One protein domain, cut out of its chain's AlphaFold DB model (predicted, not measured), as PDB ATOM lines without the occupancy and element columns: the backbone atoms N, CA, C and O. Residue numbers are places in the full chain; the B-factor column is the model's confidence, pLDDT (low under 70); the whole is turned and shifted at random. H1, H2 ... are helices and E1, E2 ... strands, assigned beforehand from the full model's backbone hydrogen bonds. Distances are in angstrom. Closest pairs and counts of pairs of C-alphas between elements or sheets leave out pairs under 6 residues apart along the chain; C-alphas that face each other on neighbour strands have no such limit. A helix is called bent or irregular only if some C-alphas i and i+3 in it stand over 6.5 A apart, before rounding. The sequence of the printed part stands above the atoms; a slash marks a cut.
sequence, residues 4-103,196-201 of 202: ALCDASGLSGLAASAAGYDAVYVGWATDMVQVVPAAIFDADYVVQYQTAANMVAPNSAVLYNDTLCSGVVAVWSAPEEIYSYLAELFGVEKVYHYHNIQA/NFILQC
ATOM      1  N   ALA A   4     231.052 511.269 479.670       48.34
ATOM      2  CA  ALA A   4     231.694 512.571 479.812       48.34
ATOM      3  C   ALA A   4     231.851 513.176 478.417       48.34
ATOM      4  O   ALA A   4     232.347 512.506 477.511       48.34
ATOM      5  N   LEU A   5     231.391 514.415 478.281       52.50
ATOM      6  CA  LEU A   5     231.571 515.250 477.104       52.50
ATOM      7  C   LEU A   5     232.533 516.350 477.527       52.50
ATOM      8  O   LEU A   5     232.274 517.042 478.515       52.50
ATOM      9  N   CYS A   6     233.672 516.429 476.859       50.50
ATOM     10  CA  CYS A   6     234.729 517.360 477.218       50.50
ATOM     11  C   CYS A   6     235.001 518.257 476.022       50.50
ATOM     12  O   CYS A   6     235.449 517.770 474.985       50.50
ATOM     13  N   ASP A   7     234.736 519.549 476.187       52.00
ATOM     14  CA  ASP A   7     235.436 520.585 475.443       52.00
ATOM     15  C   ASP A   7     236.881 520.663 475.972       52.00
ATOM     16  O   ASP A   7     237.179 520.273 477.111       52.00
ATOM     17  N   ALA A   8     237.825 521.141 475.161       45.25
ATOM     18  CA  ALA A   8     239.225 521.247 475.591       45.25
ATOM     19  C   ALA A   8     239.401 522.182 476.813       45.25
ATOM     20  O   ALA A   8     240.383 522.069 477.550       45.25
ATOM     21  N   SER A   9     238.434 523.070 477.072       48.38
ATOM     22  CA  SER A   9     238.374 523.977 478.226       48.38
ATOM     23  C   SER A   9     237.922 523.329 479.545       48.38
ATOM     24  O   SER A   9     238.246 523.852 480.616       48.38
ATOM     25  N   GLY A  10     237.213 522.195 479.517       51.09
ATOM     26  CA  GLY A  10     236.576 521.573 480.687       51.09
ATOM     27  C   GLY A  10     237.422 520.552 481.464       51.09
ATOM     28  O   GLY A  10     236.923 519.917 482.398       51.09
ATOM     29  N   LEU A  11     238.704 520.379 481.123       56.56
ATOM     30  CA  LEU A  11     239.526 519.242 481.580       56.56
ATOM     31  C   LEU A  11     239.766 519.167 483.103       56.56
ATOM     32  O   LEU A  11     240.028 518.091 483.640       56.56
ATOM     33  N   SER A  12     239.650 520.284 483.828       52.50
ATOM     34  CA  SER A  12     240.032 520.375 485.250       52.50
ATOM     35  C   SER A  12     239.132 519.597 486.230       52.50
ATOM     36  O   SER A  12     239.540 519.356 487.367       52.50
ATOM     37  N   GLY A  13     237.938 519.158 485.810       53.66
ATOM     38  CA  GLY A  13     236.984 518.410 486.648       53.66
ATOM     39  C   GLY A  13     236.964 516.888 486.448       53.66
ATOM     40  O   GLY A  13     236.314 516.180 487.217       53.66
ATOM     41  N   LEU A  14     237.658 516.370 485.433       58.41
ATOM     42  CA  LEU A  14     237.484 514.993 484.946       58.41
ATOM     43  C   LEU A  14     238.199 513.930 485.785       58.41
ATOM     44  O   LEU A  14     237.739 512.790 485.884       58.41
ATOM     45  N   ALA A  15     239.301 514.301 486.438       54.97
ATOM     46  CA  ALA A  15     240.129 513.353 487.175       54.97
ATOM     47  C   ALA A  15     239.422 512.722 488.389       54.97
ATOM     48  O   ALA A  15     239.740 511.602 488.782       54.97
ATOM     49  N   ALA A  16     238.429 513.407 488.965       52.56
ATOM     50  CA  ALA A  16     237.689 512.918 490.128       52.56
ATOM     51  C   ALA A  16     236.656 511.822 489.790       52.56
ATOM     52  O   ALA A  16     236.210 511.106 490.687       52.56
ATOM     53  N   SER A  17     236.271 511.677 488.517       61.16
ATOM     54  CA  SER A  17     235.204 510.772 488.068       61.16
ATOM     55  C   SER A  17     235.653 509.736 487.033       61.16
ATOM     56  O   SER A  17     234.826 508.935 486.601       61.16
ATOM     57  N   ALA A  18     236.947 509.680 486.692       59.81
ATOM     58  CA  ALA A  18     237.498 508.817 485.642       59.81
ATOM     59  C   ALA A  18     237.118 507.328 485.761       59.81
ATOM     60  O   ALA A  18     236.818 506.678 484.763       59.81
ATOM     61  N   ALA A  19     237.017 506.802 486.986       61.44
ATOM     62  CA  ALA A  19     236.628 505.412 487.238       61.44
ATOM     63  C   ALA A  19     235.132 505.102 486.993       61.44
ATOM     64  O   ALA A  19     234.731 503.943 487.071       61.44
ATOM     65  N   GLY A  20     234.292 506.116 486.756       67.81
ATOM     66  CA  GLY A  20     232.834 505.983 486.665       67.81
ATOM     67  C   GLY A  20     232.245 506.044 485.255       67.81
ATOM     68  O   GLY A  20     231.020 505.965 485.138       67.81
ATOM     69  N   TYR A  21     233.072 506.216 484.219       71.56
ATOM     70  CA  TYR A  21     232.624 506.302 482.828       71.56
ATOM     71  C   TYR A  21     232.895 504.998 482.075       71.56
ATOM     72  O   TYR A  21     233.984 504.425 482.159       71.56
ATOM     73  N   ASP A  22     231.887 504.552 481.325       78.19
ATOM     74  CA  ASP A  22     231.982 503.373 480.456       78.19
ATOM     75  C   ASP A  22     232.664 503.734 479.122       78.19
ATOM     76  O   ASP A  22     233.370 502.913 478.545       78.19
ATOM     77  N   ALA A  23     232.470 504.976 478.671       79.69
ATOM     78  CA  ALA A  23     233.076 505.582 477.491       79.69
ATOM     79  C   ALA A  23     233.132 507.112 477.665       79.69
ATOM     80  O   ALA A  23     232.292 507.702 478.357       79.69
ATOM     81  N   VAL A  24     234.114 507.745 477.028       77.75
ATOM     82  CA  VAL A  24     234.347 509.191 477.028       77.75
ATOM     83  C   VAL A  24     234.397 509.665 475.585       77.75
ATOM     84  O   VAL A  24     235.175 509.139 474.795       77.75
ATOM     85  N   TYR A  25     233.577 510.659 475.254       80.06
ATOM     86  CA  TYR A  25     233.483 511.204 473.904       80.06
ATOM     87  C   TYR A  25     234.051 512.621 473.901       80.06
ATOM     88  O   TYR A  25     233.629 513.475 474.683       80.06
ATOM     89  N   VAL A  26     235.030 512.855 473.034       80.00
ATOM     90  CA  VAL A  26     235.829 514.081 473.001       80.00
ATOM     91  C   VAL A  26     235.640 514.750 471.652       80.00
ATOM     92  O   VAL A  26     236.139 514.264 470.633       80.00
ATOM     93  N   GLY A  27     234.911 515.862 471.664       80.31
ATOM     94  CA  GLY A  27     234.689 516.685 470.487       80.31
ATOM     95  C   GLY A  27     235.811 517.693 470.317       80.31
ATOM     96  O   GLY A  27     236.079 518.484 471.216       80.31
ATOM     97  N   TRP A  28     236.454 517.678 469.156       83.50
ATOM     98  CA  TRP A  28     237.449 518.673 468.790       83.50
ATOM     99  C   TRP A  28     236.793 519.790 467.979       83.50
ATOM    100  O   TRP A  28     236.153 519.531 466.956       83.50
ATOM    101  N   ALA A  29     236.966 521.020 468.453       81.06
ATOM    102  CA  ALA A  29     236.681 522.243 467.725       81.06
ATOM    103  C   ALA A  29     238.023 522.841 467.278       81.06
ATOM    104  O   ALA A  29     238.702 523.526 468.042       81.06
ATOM    105  N   THR A  30     238.450 522.525 466.053       86.81
ATOM    106  CA  THR A  30     239.637 523.132 465.440       86.81
ATOM    107  C   THR A  30     239.394 523.454 463.969       86.81
ATOM    108  O   THR A  30     238.661 522.762 463.274       86.81
ATOM    109  N   ASP A  31     240.018 524.515 463.468       89.94
ATOM    110  CA  ASP A  31     240.080 524.820 462.038       89.94
ATOM    111  C   ASP A  31     241.154 523.999 461.298       89.94
ATOM    112  O   ASP A  31     241.197 523.985 460.070       89.94
ATOM    113  N   MET A  32     241.981 523.242 462.026       91.31
ATOM    114  CA  MET A  32     242.986 522.322 461.482       91.31
ATOM    115  C   MET A  32     242.362 520.971 461.119       91.31
ATOM    116  O   MET A  32     242.808 519.921 461.584       91.31
ATOM    117  N   VAL A  33     241.294 521.002 460.321       91.25
ATOM    118  CA  VAL A  33     240.564 519.824 459.841       91.25
ATOM    119  C   VAL A  33     240.451 519.842 458.323       91.25
ATOM    120  O   VAL A  33     240.187 520.862 457.691       91.25
ATOM    121  N   GLN A  34     240.605 518.665 457.732       91.62
ATOM    122  CA  GLN A  34     240.399 518.409 456.322       91.62
ATOM    123  C   GLN A  34     239.363 517.304 456.154       91.62
ATOM    124  O   GLN A  34     239.395 516.285 456.843       91.62
ATOM    125  N   VAL A  35     238.474 517.484 455.182       90.88
ATOM    126  CA  VAL A  35     237.523 516.456 454.767       90.88
ATOM    127  C   VAL A  35     238.048 515.785 453.503       90.88
ATOM    128  O   VAL A  35     238.291 516.440 452.489       90.88
ATOM    129  N   VAL A  36     238.258 514.474 453.572       90.94
ATOM    130  CA  VAL A  36     238.819 513.653 452.496       90.94
ATOM    131  C   VAL A  36     237.742 512.690 451.996       90.94
ATOM    132  O   VAL A  36     237.129 512.008 452.812       90.94
ATOM    133  N   PRO A  37     237.487 512.578 450.682       89.50
ATOM    134  CA  PRO A  37     236.554 511.577 450.174       89.50
ATOM    135  C   PRO A  37     236.986 510.157 450.560       89.50
ATOM    136  O   PRO A  37     238.126 509.767 450.309       89.50
ATOM    137  N   ALA A  38     236.068 509.363 451.118       88.88
ATOM    138  CA  ALA A  38     236.367 508.016 451.613       88.88
ATOM    139  C   ALA A  38     236.907 507.094 450.506       88.88
ATOM    140  O   ALA A  38     237.747 506.240 450.759       88.88
ATOM    141  N   ALA A  39     236.496 507.320 449.254       89.12
ATOM    142  CA  ALA A  39     236.961 506.563 448.091       89.12
ATOM    143  C   ALA A  39     238.474 506.682 447.810       89.12
ATOM    144  O   ALA A  39     239.020 505.841 447.098       89.12
ATOM    145  N   ILE A  40     239.137 507.724 448.323       90.50
ATOM    146  CA  ILE A  40     240.581 507.957 448.150       90.50
ATOM    147  C   ILE A  40     241.327 508.047 449.486       90.50
ATOM    148  O   ILE A  40     242.509 508.400 449.499       90.50
ATOM    149  N   PHE A  41     240.635 507.788 450.596       92.31
ATOM    150  CA  PHE A  41     241.210 507.843 451.928       92.31
ATOM    151  C   PHE A  41     241.996 506.567 452.229       92.31
ATOM    152  O   PHE A  41     241.514 505.457 452.008       92.31
ATOM    153  N   ASP A  42     243.186 506.744 452.790       92.81
ATOM    154  CA  ASP A  42     244.017 505.670 453.310       92.81
ATOM    155  C   ASP A  42     244.665 506.128 454.627       92.81
ATOM    156  O   ASP A  42     245.293 507.191 454.709       92.81
ATOM    157  N   ALA A  43     244.470 505.319 455.672       91.50
ATOM    158  CA  ALA A  43     244.925 505.602 457.027       91.50
ATOM    159  C   ALA A  43     246.454 505.736 457.121       91.50
ATOM    160  O   ALA A  43     246.945 506.499 457.952       91.50
ATOM    161  N   ASP A  44     247.208 505.071 456.241       93.50
ATOM    162  CA  ASP A  44     248.673 505.155 456.211       93.50
ATOM    163  C   ASP A  44     249.175 506.533 455.729       93.50
ATOM    164  O   ASP A  44     250.349 506.878 455.908       93.50
ATOM    165  N   TYR A  45     248.285 507.348 455.145       93.25
ATOM    166  CA  TYR A  45     248.588 508.671 454.598       93.25
ATOM    167  C   TYR A  45     247.977 509.844 455.385       93.25
ATOM    168  O   TYR A  45     248.042 510.990 454.931       93.25
ATOM    169  N   VAL A  46     247.412 509.608 456.577       92.06
ATOM    170  CA  VAL A  46     246.701 510.646 457.361       92.06
ATOM    171  C   VAL A  46     247.557 511.874 457.665       92.06
ATOM    172  O   VAL A  46     247.094 513.009 457.534       92.06
ATOM    173  N   VAL A  47     248.835 511.667 457.987       91.75
ATOM    174  CA  VAL A  47     249.782 512.757 458.260       91.75
ATOM    175  C   VAL A  47     250.088 513.547 456.986       91.75
ATOM    176  O   VAL A  47     250.248 514.767 457.023       91.75
ATOM    177  N   GLN A  48     250.150 512.872 455.840       92.06
ATOM    178  CA  GLN A  48     250.448 513.458 454.541       92.06
ATOM    179  C   GLN A  48     249.286 514.321 454.049       92.06
ATOM    180  O   GLN A  48     249.555 515.388 453.501       92.06
ATOM    181  N   TYR A  49     248.029 513.923 454.290       91.19
ATOM    182  CA  TYR A  49     246.866 514.773 454.001       91.19
ATOM    183  C   TYR A  49     246.973 516.110 454.748       91.19
ATOM    184  O   TYR A  49     247.009 517.167 454.117       91.19
ATOM    185  N   GLN A  50     247.177 516.063 456.070       91.94
ATOM    186  CA  GLN A  50     247.330 517.265 456.897       91.94
ATOM    187  C   GLN A  50     248.552 518.102 456.503       91.94
ATOM    188  O   GLN A  50     248.486 519.329 456.449       91.94
ATOM    189  N   THR A  51     249.678 517.451 456.197       90.94
ATOM    190  CA  THR A  51     250.908 518.145 455.788       90.94
ATOM    191  C   THR A  51     250.695 518.884 454.471       90.94
ATOM    192  O   THR A  51     251.083 520.042 454.348       90.94
ATOM    193  N   ALA A  52     250.049 518.245 453.491       89.75
ATOM    194  CA  ALA A  52     249.751 518.854 452.198       89.75
ATOM    195  C   ALA A  52     248.797 520.055 452.324       89.75
ATOM    196  O   ALA A  52     248.925 521.017 451.568       89.75
ATOM    197  N   ALA A  53     247.888 520.021 453.301       89.06
ATOM    198  CA  ALA A  53     247.001 521.132 453.633       89.06
ATOM    199  C   ALA A  53     247.662 522.225 454.502       89.06
ATOM    200  O   ALA A  53     247.029 523.238 454.783       89.06
ATOM    201  N   ASN A  54     248.931 522.060 454.904       88.94
ATOM    202  CA  ASN A  54     249.620 522.902 455.895       88.94
ATOM    203  C   ASN A  54     248.881 523.001 457.246       88.94
ATOM    204  O   ASN A  54     248.953 524.027 457.917       88.94
ATOM    205  N   MET A  55     248.191 521.931 457.646       89.50
ATOM    206  CA  MET A  55     247.386 521.860 458.874       89.50
ATOM    207  C   MET A  55     248.078 521.093 460.013       89.50
ATOM    208  O   MET A  55     247.515 520.919 461.088       89.50
ATOM    209  N   VAL A  56     249.331 520.663 459.819       83.94
ATOM    210  CA  VAL A  56     250.115 520.022 460.884       83.94
ATOM    211  C   VAL A  56     250.678 521.075 461.832       83.94
ATOM    212  O   VAL A  56     251.571 521.845 461.472       83.94
ATOM    213  N   ALA A  57     250.206 521.060 463.077       79.19
ATOM    214  CA  ALA A  57     250.803 521.829 464.161       79.19
ATOM    215  C   ALA A  57     251.972 521.057 464.816       79.19
ATOM    216  O   ALA A  57     251.911 519.826 464.930       79.19
ATOM    217  N   PRO A  58     253.036 521.736 465.290       81.94
ATOM    218  CA  PRO A  58     254.044 521.104 466.140       81.94
ATOM    219  C   PRO A  58     253.401 520.457 467.376       81.94
ATOM    220  O   PRO A  58     252.480 521.034 467.950       81.94
ATOM    221  N   ASN A  59     253.907 519.296 467.804       86.38
ATOM    222  CA  ASN A  59     253.397 518.546 468.966       86.38
ATOM    223  C   ASN A  59     251.888 518.235 468.877       86.38
ATOM    224  O   ASN A  59     251.155 518.331 469.864       86.38
ATOM    225  N   SER A  60     251.412 517.914 467.670       88.00
ATOM    226  CA  SER A  60     250.042 517.463 467.445       88.00
ATOM    227  C   SER A  60     250.001 515.999 467.028       88.00
ATOM    228  O   SER A  60     250.850 515.523 466.271       88.00
ATOM    229  N   ALA A  61     248.985 515.295 467.510       89.62
ATOM    230  CA  ALA A  61     248.565 514.019 466.966       89.62
ATOM    231  C   ALA A  61     247.612 514.274 465.791       89.62
ATOM    232  O   ALA A  61     246.741 515.142 465.871       89.62
ATOM    233  N   VAL A  62     247.757 513.504 464.711       92.44
ATOM    234  CA  VAL A  62     246.786 513.505 463.611       92.44
ATOM    235  C   VAL A  62     245.742 512.440 463.898       92.44
ATOM    236  O   VAL A  62     246.061 511.256 464.006       92.44
ATOM    237  N   LEU A  63     244.498 512.877 464.033       91.69
ATOM    238  CA  LEU A  63     243.342 512.032 464.280       91.69
ATOM    239  C   LEU A  63     242.473 511.987 463.026       91.69
ATOM    240  O   LEU A  63     242.501 512.890 462.188       91.69
ATOM    241  N   TYR A  64     241.694 510.925 462.894       91.75
ATOM    242  CA  TYR A  64     240.690 510.813 461.850       91.75
ATOM    243  C   TYR A  64     239.502 510.010 462.358       91.75
ATOM    244  O   TYR A  64     239.640 509.202 463.276       91.75
ATOM    245  N   ASN A  65     238.334 510.228 461.768       85.19
ATOM    246  CA  ASN A  65     237.157 509.390 461.965       85.19
ATOM    247  C   ASN A  65     236.463 509.194 460.624       85.19
ATOM    248  O   ASN A  65     236.232 510.157 459.885       85.19
ATOM    249  N   ASP A  66     236.115 507.943 460.338       69.81
ATOM    250  CA  ASP A  66     235.326 507.614 459.163       69.81
ATOM    251  C   ASP A  66     233.890 508.096 459.382       69.81
ATOM    252  O   ASP A  66     233.211 507.681 460.325       69.81
ATOM    253  N   THR A  67     233.427 509.014 458.538       63.28
ATOM    254  CA  THR A  67     232.044 509.485 458.602       63.28
ATOM    255  C   THR A  67     231.223 508.534 457.733       63.28
ATOM    256  O   THR A  67     230.897 508.829 456.582       63.28
ATOM    257  N   LEU A  68     230.918 507.356 458.292       55.84
ATOM    258  CA  LEU A  68     230.327 506.210 457.585       55.84
ATOM    259  C   LEU A  68     229.050 506.554 456.787       55.84
ATOM    260  O   LEU A  68     228.734 505.881 455.806       55.84
ATOM    261  N   CYS A  69     228.328 507.612 457.168       56.78
ATOM    262  CA  CYS A  69     227.060 508.007 456.549       56.78
ATOM    263  C   CYS A  69     227.188 509.000 455.376       56.78
ATOM    264  O   CYS A  69     226.215 509.184 454.650       56.78
ATOM    265  N   SER A  70     228.343 509.644 455.169       67.19
ATOM    266  CA  SER A  70     228.499 510.742 454.192       67.19
ATOM    267  C   SER A  70     229.587 510.511 453.139       67.19
ATOM    268  O   SER A  70     229.800 511.367 452.282       67.19
ATOM    269  N   GLY A  71     230.262 509.357 453.165       81.12
ATOM    270  CA  GLY A  71     231.272 509.001 452.161       81.12
ATOM    271  C   GLY A  71     232.543 509.851 452.233       81.12
ATOM    272  O   GLY A  71     233.278 509.942 451.248       81.12
ATOM    273  N   VAL A  72     232.808 510.473 453.386       87.94
ATOM    274  CA  VAL A  72     234.002 511.282 453.643       87.94
ATOM    275  C   VAL A  72     234.598 510.985 455.018       87.94
ATOM    276  O   VAL A  72     233.905 510.601 455.956       87.94
ATOM    277  N   VAL A  73     235.893 511.230 455.152       90.06
ATOM    278  CA  VAL A  73     236.664 511.087 456.383       90.06
ATOM    279  C   VAL A  73     237.119 512.469 456.827       90.06
ATOM    280  O   VAL A  73     237.714 513.209 456.043       90.06
ATOM    281  N   ALA A  74     236.840 512.824 458.078       90.75
ATOM    282  CA  ALA A  74     237.424 514.010 458.689       90.75
ATOM    283  C   ALA A  74     238.794 513.631 459.256       90.75
ATOM    284  O   ALA A  74     238.902 512.658 460.000       90.75
ATOM    285  N   VAL A  75     239.824 514.395 458.909       93.31
ATOM    286  CA  VAL A  75     241.197 514.258 459.407       93.31
ATOM    287  C   VAL A  75     241.573 515.583 460.051       93.31
ATOM    288  O   VAL A  75     241.354 516.616 459.431       93.31
ATOM    289  N   TRP A  76     242.116 515.591 461.265       92.62
ATOM    290  CA  TRP A  76     242.454 516.834 461.962       92.62
ATOM    291  C   TRP A  76     243.681 516.698 462.856       92.62
ATOM    292  O   TRP A  76     244.059 515.596 463.259       92.62
ATOM    293  N   SER A  77     244.288 517.835 463.190       91.44
ATOM    294  CA  SER A  77     245.362 517.923 464.179       91.44
ATOM    295  C   SER A  77     244.805 518.237 465.569       91.44
ATOM    296  O   SER A  77     244.056 519.191 465.757       91.44
ATOM    297  N   ALA A  78     245.211 517.453 466.566       87.06
ATOM    298  CA  ALA A  78     244.863 517.640 467.971       87.06
ATOM    299  C   ALA A  78     246.133 517.796 468.827       87.06
ATOM    300  O   ALA A  78     247.106 517.080 468.583       87.06
ATOM    301  N   PRO A  79     246.168 518.682 469.840       87.44
ATOM    302  CA  PRO A  79     247.308 518.795 470.750       87.44
ATOM    303  C   PRO A  79     247.648 517.452 471.413       87.44
ATOM    304  O   PRO A  79     246.812 516.861 472.105       87.44
ATOM    305  N   GLU A  80     248.884 516.983 471.229       87.50
ATOM    306  CA  GLU A  80     249.333 515.672 471.720       87.50
ATOM    307  C   GLU A  80     249.272 515.585 473.250       87.50
ATOM    308  O   GLU A  80     248.955 514.530 473.797       87.50
ATOM    309  N   GLU A  81     249.499 516.703 473.944       86.62
ATOM    310  CA  GLU A  81     249.402 516.798 475.404       86.62
ATOM    311  C   GLU A  81     247.992 516.463 475.908       86.62
ATOM    312  O   GLU A  81     247.842 515.700 476.861       86.62
ATOM    313  N   ILE A  82     246.950 516.979 475.245       82.56
ATOM    314  CA  ILE A  82     245.552 516.738 475.629       82.56
ATOM    315  C   ILE A  82     245.154 515.303 475.282       82.56
ATOM    316  O   ILE A  82     244.566 514.610 476.110       82.56
ATOM    317  N   TYR A  83     245.501 514.846 474.076       83.19
ATOM    318  CA  TYR A  83     245.244 513.472 473.643       83.19
ATOM    319  C   TYR A  83     245.876 512.452 474.605       83.19
ATOM    320  O   TYR A  83     245.192 511.559 475.108       83.19
ATOM    321  N   SER A  84     247.159 512.632 474.927       86.31
ATOM    322  CA  SER A  84     247.902 511.746 475.827       86.31
ATOM    323  C   SER A  84     247.356 511.793 477.251       86.31
ATOM    324  O   SER A  84     247.201 510.748 477.877       86.31
ATOM    325  N   TYR A  85     247.000 512.983 477.746       84.88
ATOM    326  CA  TYR A  85     246.393 513.143 479.065       84.88
ATOM    327  C   TYR A  85     245.061 512.392 479.187       84.88
ATOM    328  O   TYR A  85     244.829 511.693 480.172       84.88
ATOM    329  N   LEU A  86     244.190 512.495 478.180       83.62
ATOM    330  CA  LEU A  86     242.899 511.801 478.167       83.62
ATOM    331  C   LEU A  86     243.074 510.280 478.081       83.62
ATOM    332  O   LEU A  86     242.401 509.543 478.803       83.62
ATOM    333  N   ALA A  87     244.008 509.817 477.247       85.19
ATOM    334  CA  ALA A  87     244.364 508.407 477.138       85.19
ATOM    335  C   ALA A  87     244.915 507.837 478.456       85.19
ATOM    336  O   ALA A  87     244.535 506.735 478.848       85.19
ATOM    337  N   GLU A  88     245.771 508.581 479.162       87.38
ATOM    338  CA  GLU A  88     246.292 508.189 480.477       87.38
ATOM    339  C   GLU A  88     245.186 508.166 481.538       87.38
ATOM    340  O   GLU A  88     245.124 507.249 482.358       87.38
ATOM    341  N   LEU A  89     244.288 509.154 481.508       84.12
ATOM    342  CA  LEU A  89     243.259 509.312 482.527       84.12
ATOM    343  C   LEU A  89     242.152 508.252 482.434       84.12
ATOM    344  O   LEU A  89     241.678 507.769 483.464       84.12
ATOM    345  N   PHE A  90     241.719 507.910 481.219       83.12
ATOM    346  CA  PHE A  90     240.558 507.043 480.996       83.12
ATOM    347  C   PHE A  90     240.894 505.676 480.381       83.12
ATOM    348  O   PHE A  90     240.072 504.764 480.491       83.12
ATOM    349  N   GLY A  91     242.082 505.512 479.791       86.19
ATOM    350  CA  GLY A  91     242.454 504.362 478.961       86.19
ATOM    351  C   GLY A  91     242.101 504.588 477.488       86.19
ATOM    352  O   GLY A  91     241.004 505.051 477.169       86.19
ATOM    353  N   VAL A  92     243.020 504.251 476.577       84.69
ATOM    354  CA  VAL A  92     242.867 504.466 475.119       84.69
ATOM    355  C   VAL A  92     241.625 503.794 474.535       84.69
ATOM    356  O   VAL A  92     241.041 504.295 473.584       84.69
ATOM    357  N   GLU A  93     241.188 502.681 475.116       84.75
ATOM    358  CA  GLU A  93     240.024 501.914 474.677       84.75
ATOM    359  C   GLU A  93     238.679 502.558 475.041       84.75
ATOM    360  O   GLU A  93     237.633 502.117 474.566       84.75
ATOM    361  N   LYS A  94     238.695 503.578 475.905       82.75
ATOM    362  CA  LYS A  94     237.484 504.260 476.379       82.75
ATOM    363  C   LYS A  94     237.303 505.652 475.803       82.75
ATOM    364  O   LYS A  94     236.239 506.230 476.014       82.75
ATOM    365  N   VAL A  95     238.317 506.204 475.140       83.44
ATOM    366  CA  VAL A  95     238.287 507.577 474.637       83.44
ATOM    367  C   VAL A  95     238.009 507.569 473.142       83.44
ATOM    368  O   VAL A  95     238.818 507.114 472.339       83.44
ATOM    369  N   TYR A  96     236.855 508.114 472.776       84.62
ATOM    370  CA  TYR A  96     236.397 508.253 471.403       84.62
ATOM    371  C   TYR A  96     236.515 509.718 471.003       84.62
ATOM    372  O   TYR A  96     235.845 510.590 471.556       84.62
ATOM    373  N   HIS A  97     237.395 509.997 470.050       85.62
ATOM    374  CA  HIS A  97     237.618 511.344 469.537       85.62
ATOM    375  C   HIS A  97     236.808 511.561 468.269       85.62
ATOM    376  O   HIS A  97     236.757 510.669 467.435       85.62
ATOM    377  N   TYR A  98     236.248 512.752 468.091       84.31
ATOM    378  CA  TYR A  98     235.536 513.138 466.874       84.31
ATOM    379  C   TYR A  98     235.754 514.618 466.576       84.31
ATOM    380  O   TYR A  98     236.024 515.408 467.481       84.31
ATOM    381  N   HIS A  99     235.604 515.007 465.314       87.00
ATOM    382  CA  HIS A  99     235.590 516.420 464.948       87.00
ATOM    383  C   HIS A  99     234.150 516.928 464.893       87.00
ATOM    384  O   HIS A  99     233.273 516.260 464.344       87.00
ATOM    385  N   ASN A 100     233.886 518.119 465.427       82.25
ATOM    386  CA  ASN A 100     232.525 518.659 465.499       82.25
ATOM    387  C   ASN A 100     231.852 518.801 464.107       82.25
ATOM    388  O   ASN A 100     230.670 518.488 463.963       82.25
ATOM    389  N   ILE A 101     232.630 519.120 463.063       86.56
ATOM    390  CA  ILE A 101     232.179 519.224 461.658       86.56
ATOM    391  C   ILE A 101     231.459 517.972 461.144       86.56
ATOM    392  O   ILE A 101     230.661 518.046 460.211       86.56
ATOM    393  N   GLN A 102     231.700 516.809 461.753       83.38
ATOM    394  CA  GLN A 102     231.064 515.562 461.343       83.38
ATOM    395  C   GLN A 102     229.550 515.586 461.550       83.38
ATOM    396  O   GLN A 102     228.830 515.041 460.717       83.38
ATOM    397  N   ALA A 103     229.047 516.254 462.593       80.06
ATOM    398  CA  ALA A 103     227.603 516.389 462.791       80.06
ATOM    399  C   ALA A 103     226.963 517.284 461.714       80.06
ATOM    400  O   ALA A 103     225.847 517.027 461.254       80.06
ATOM    401  N   ASN A 196     224.482 515.397 470.871       42.06
ATOM    402  CA  ASN A 196     223.421 514.398 470.668       42.06
ATOM    403  C   ASN A 196     223.590 513.565 469.390       42.06
ATOM    404  O   ASN A 196     222.929 512.540 469.248       42.06
ATOM    405  N   PHE A 197     224.442 514.001 468.460       47.78
ATOM    406  CA  PHE A 197     224.547 513.394 467.132       47.78
ATOM    407  C   PHE A 197     225.241 512.020 467.160       47.78
ATOM    408  O   PHE A 197     224.821 511.081 466.490       47.78
ATOM    409  N   ILE A 198     226.274 511.881 467.990       50.12
ATOM    410  CA  ILE A 198     227.145 510.695 468.003       50.12
ATOM    411  C   ILE A 198     226.457 509.484 468.616       50.12
ATOM    412  O   ILE A 198     226.597 508.377 468.113       50.12
ATOM    413  N   LEU A 199     225.613 509.703 469.624       45.00
ATOM    414  CA  LEU A 199     224.846 508.634 470.265       45.00
ATOM    415  C   LEU A 199     223.767 508.016 469.358       45.00
ATOM    416  O   LEU A 199     223.134 507.046 469.759       45.00
ATOM    417  N   GLN A 200     223.501 508.601 468.185       40.22
ATOM    418  CA  GLN A 200     222.487 508.119 467.239       40.22
ATOM    419  C   GLN A 200     223.079 507.371 466.037       40.22
ATOM    420  O   GLN A 200     222.315 506.797 465.264       40.22
ATOM    421  N   CYS A 201     224.404 507.405 465.858       36.44
ATOM    422  CA  CYS A 201     225.094 506.770 464.730       36.44
ATOM    423  C   CYS A 201     225.739 505.414 465.083       36.44
ATOM    424  O   CYS A 201     226.311 504.782 464.195       36.44
TER     425      CYS A 201
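AT A GLANCE: This is residues 4 to 103 and 196 to 201 of the 202 residues of an uncharacterized protein of Mucinivorans hirudinis (UniProt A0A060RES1). Two small three-stranded sheets sit side by side along the longest axis, meeting where E6 comes to E4 and E5; H2 packs over one face of the antiparallel sheet E3 E5 E4, and H3 over one face of the parallel sheet E1 E2 E6, two layers each. The 106 printed residues hold three named helices and six named strands, E1 H1 E2 E3 H2 E4 E5 H3 E6, class mixed. The whole is compact, radius of gyration of the C-alphas 14.1 A, spanning 41 by 33 by 21 A.

HOW THE PARTS SIT: E5, residues 72 to 79, is antiparallel to E3, residues 33 to 37 (N 34 and O 75, 2.8 A), and to E4, residues 60 to 67, its hairpin partner (N 63 and O 76, 2.9 A). H2, residues 43 to 52, is on this sheet at a height of 8.5 A; its closest C-alpha to E4 is Val 47 to Val 62, 6.2 A. E3, H2, E4 form a split strand-helix-strand unit, E5 between its strands, with a right-handed crossover. The closest C-alphas of E4 and E6, residues 95 to 99, are Asn 65 and Tyr 98, 6.4 A. E2, residues 23 to 28, is parallel to E6 (N 26 and O 96, 2.8 A) and to E1, residues 4 to 6 (N 25 and O 4, 3.2 A). H3, residues 80 to 90, is on this sheet at a height of 10.1 A, along the strands; its closest C-alpha to E6 is Ala 87 to Val 95, 6.6 A. H1, residues 11 to 16, only grazes the sheet; E1, H1, E2 form a strand-helix-strand unit, parallel neighbours joined through a helix, right-handed. Every O i to N i+4 pair is within hydrogen-bond range in H3, 4 of 6 in H2 and 0 of 2 in H1, with 1 of 3 O i to N i+3 pairs.

IN THESE COORDINATES: E1 begins at C-alpha 4, (231.694, 512.571, 479.812), and E6 ends at C-alpha 99, (235.590, 516.420, 464.948). E5 is 22.9 A long, E4 21.6 A, E2 16.3 A, H3 15.4 A. H1 and H2 are irregular: C-alphas 12 and 15 are 7.3 A apart, 44 and 47 8.0 A.

THE WHOLE: The C-alphas farthest apart, of Ala 16 and Ala 39, are 42.5 A apart. Residues 104 to 195 are not printed; C-alphas 103 and 196 are 9.1 A apart across the cut. No link is long. The mean pLDDT of the printed part is 78.1; residues 4 to 20, 66 to 70 and 196 to 201 are under 70.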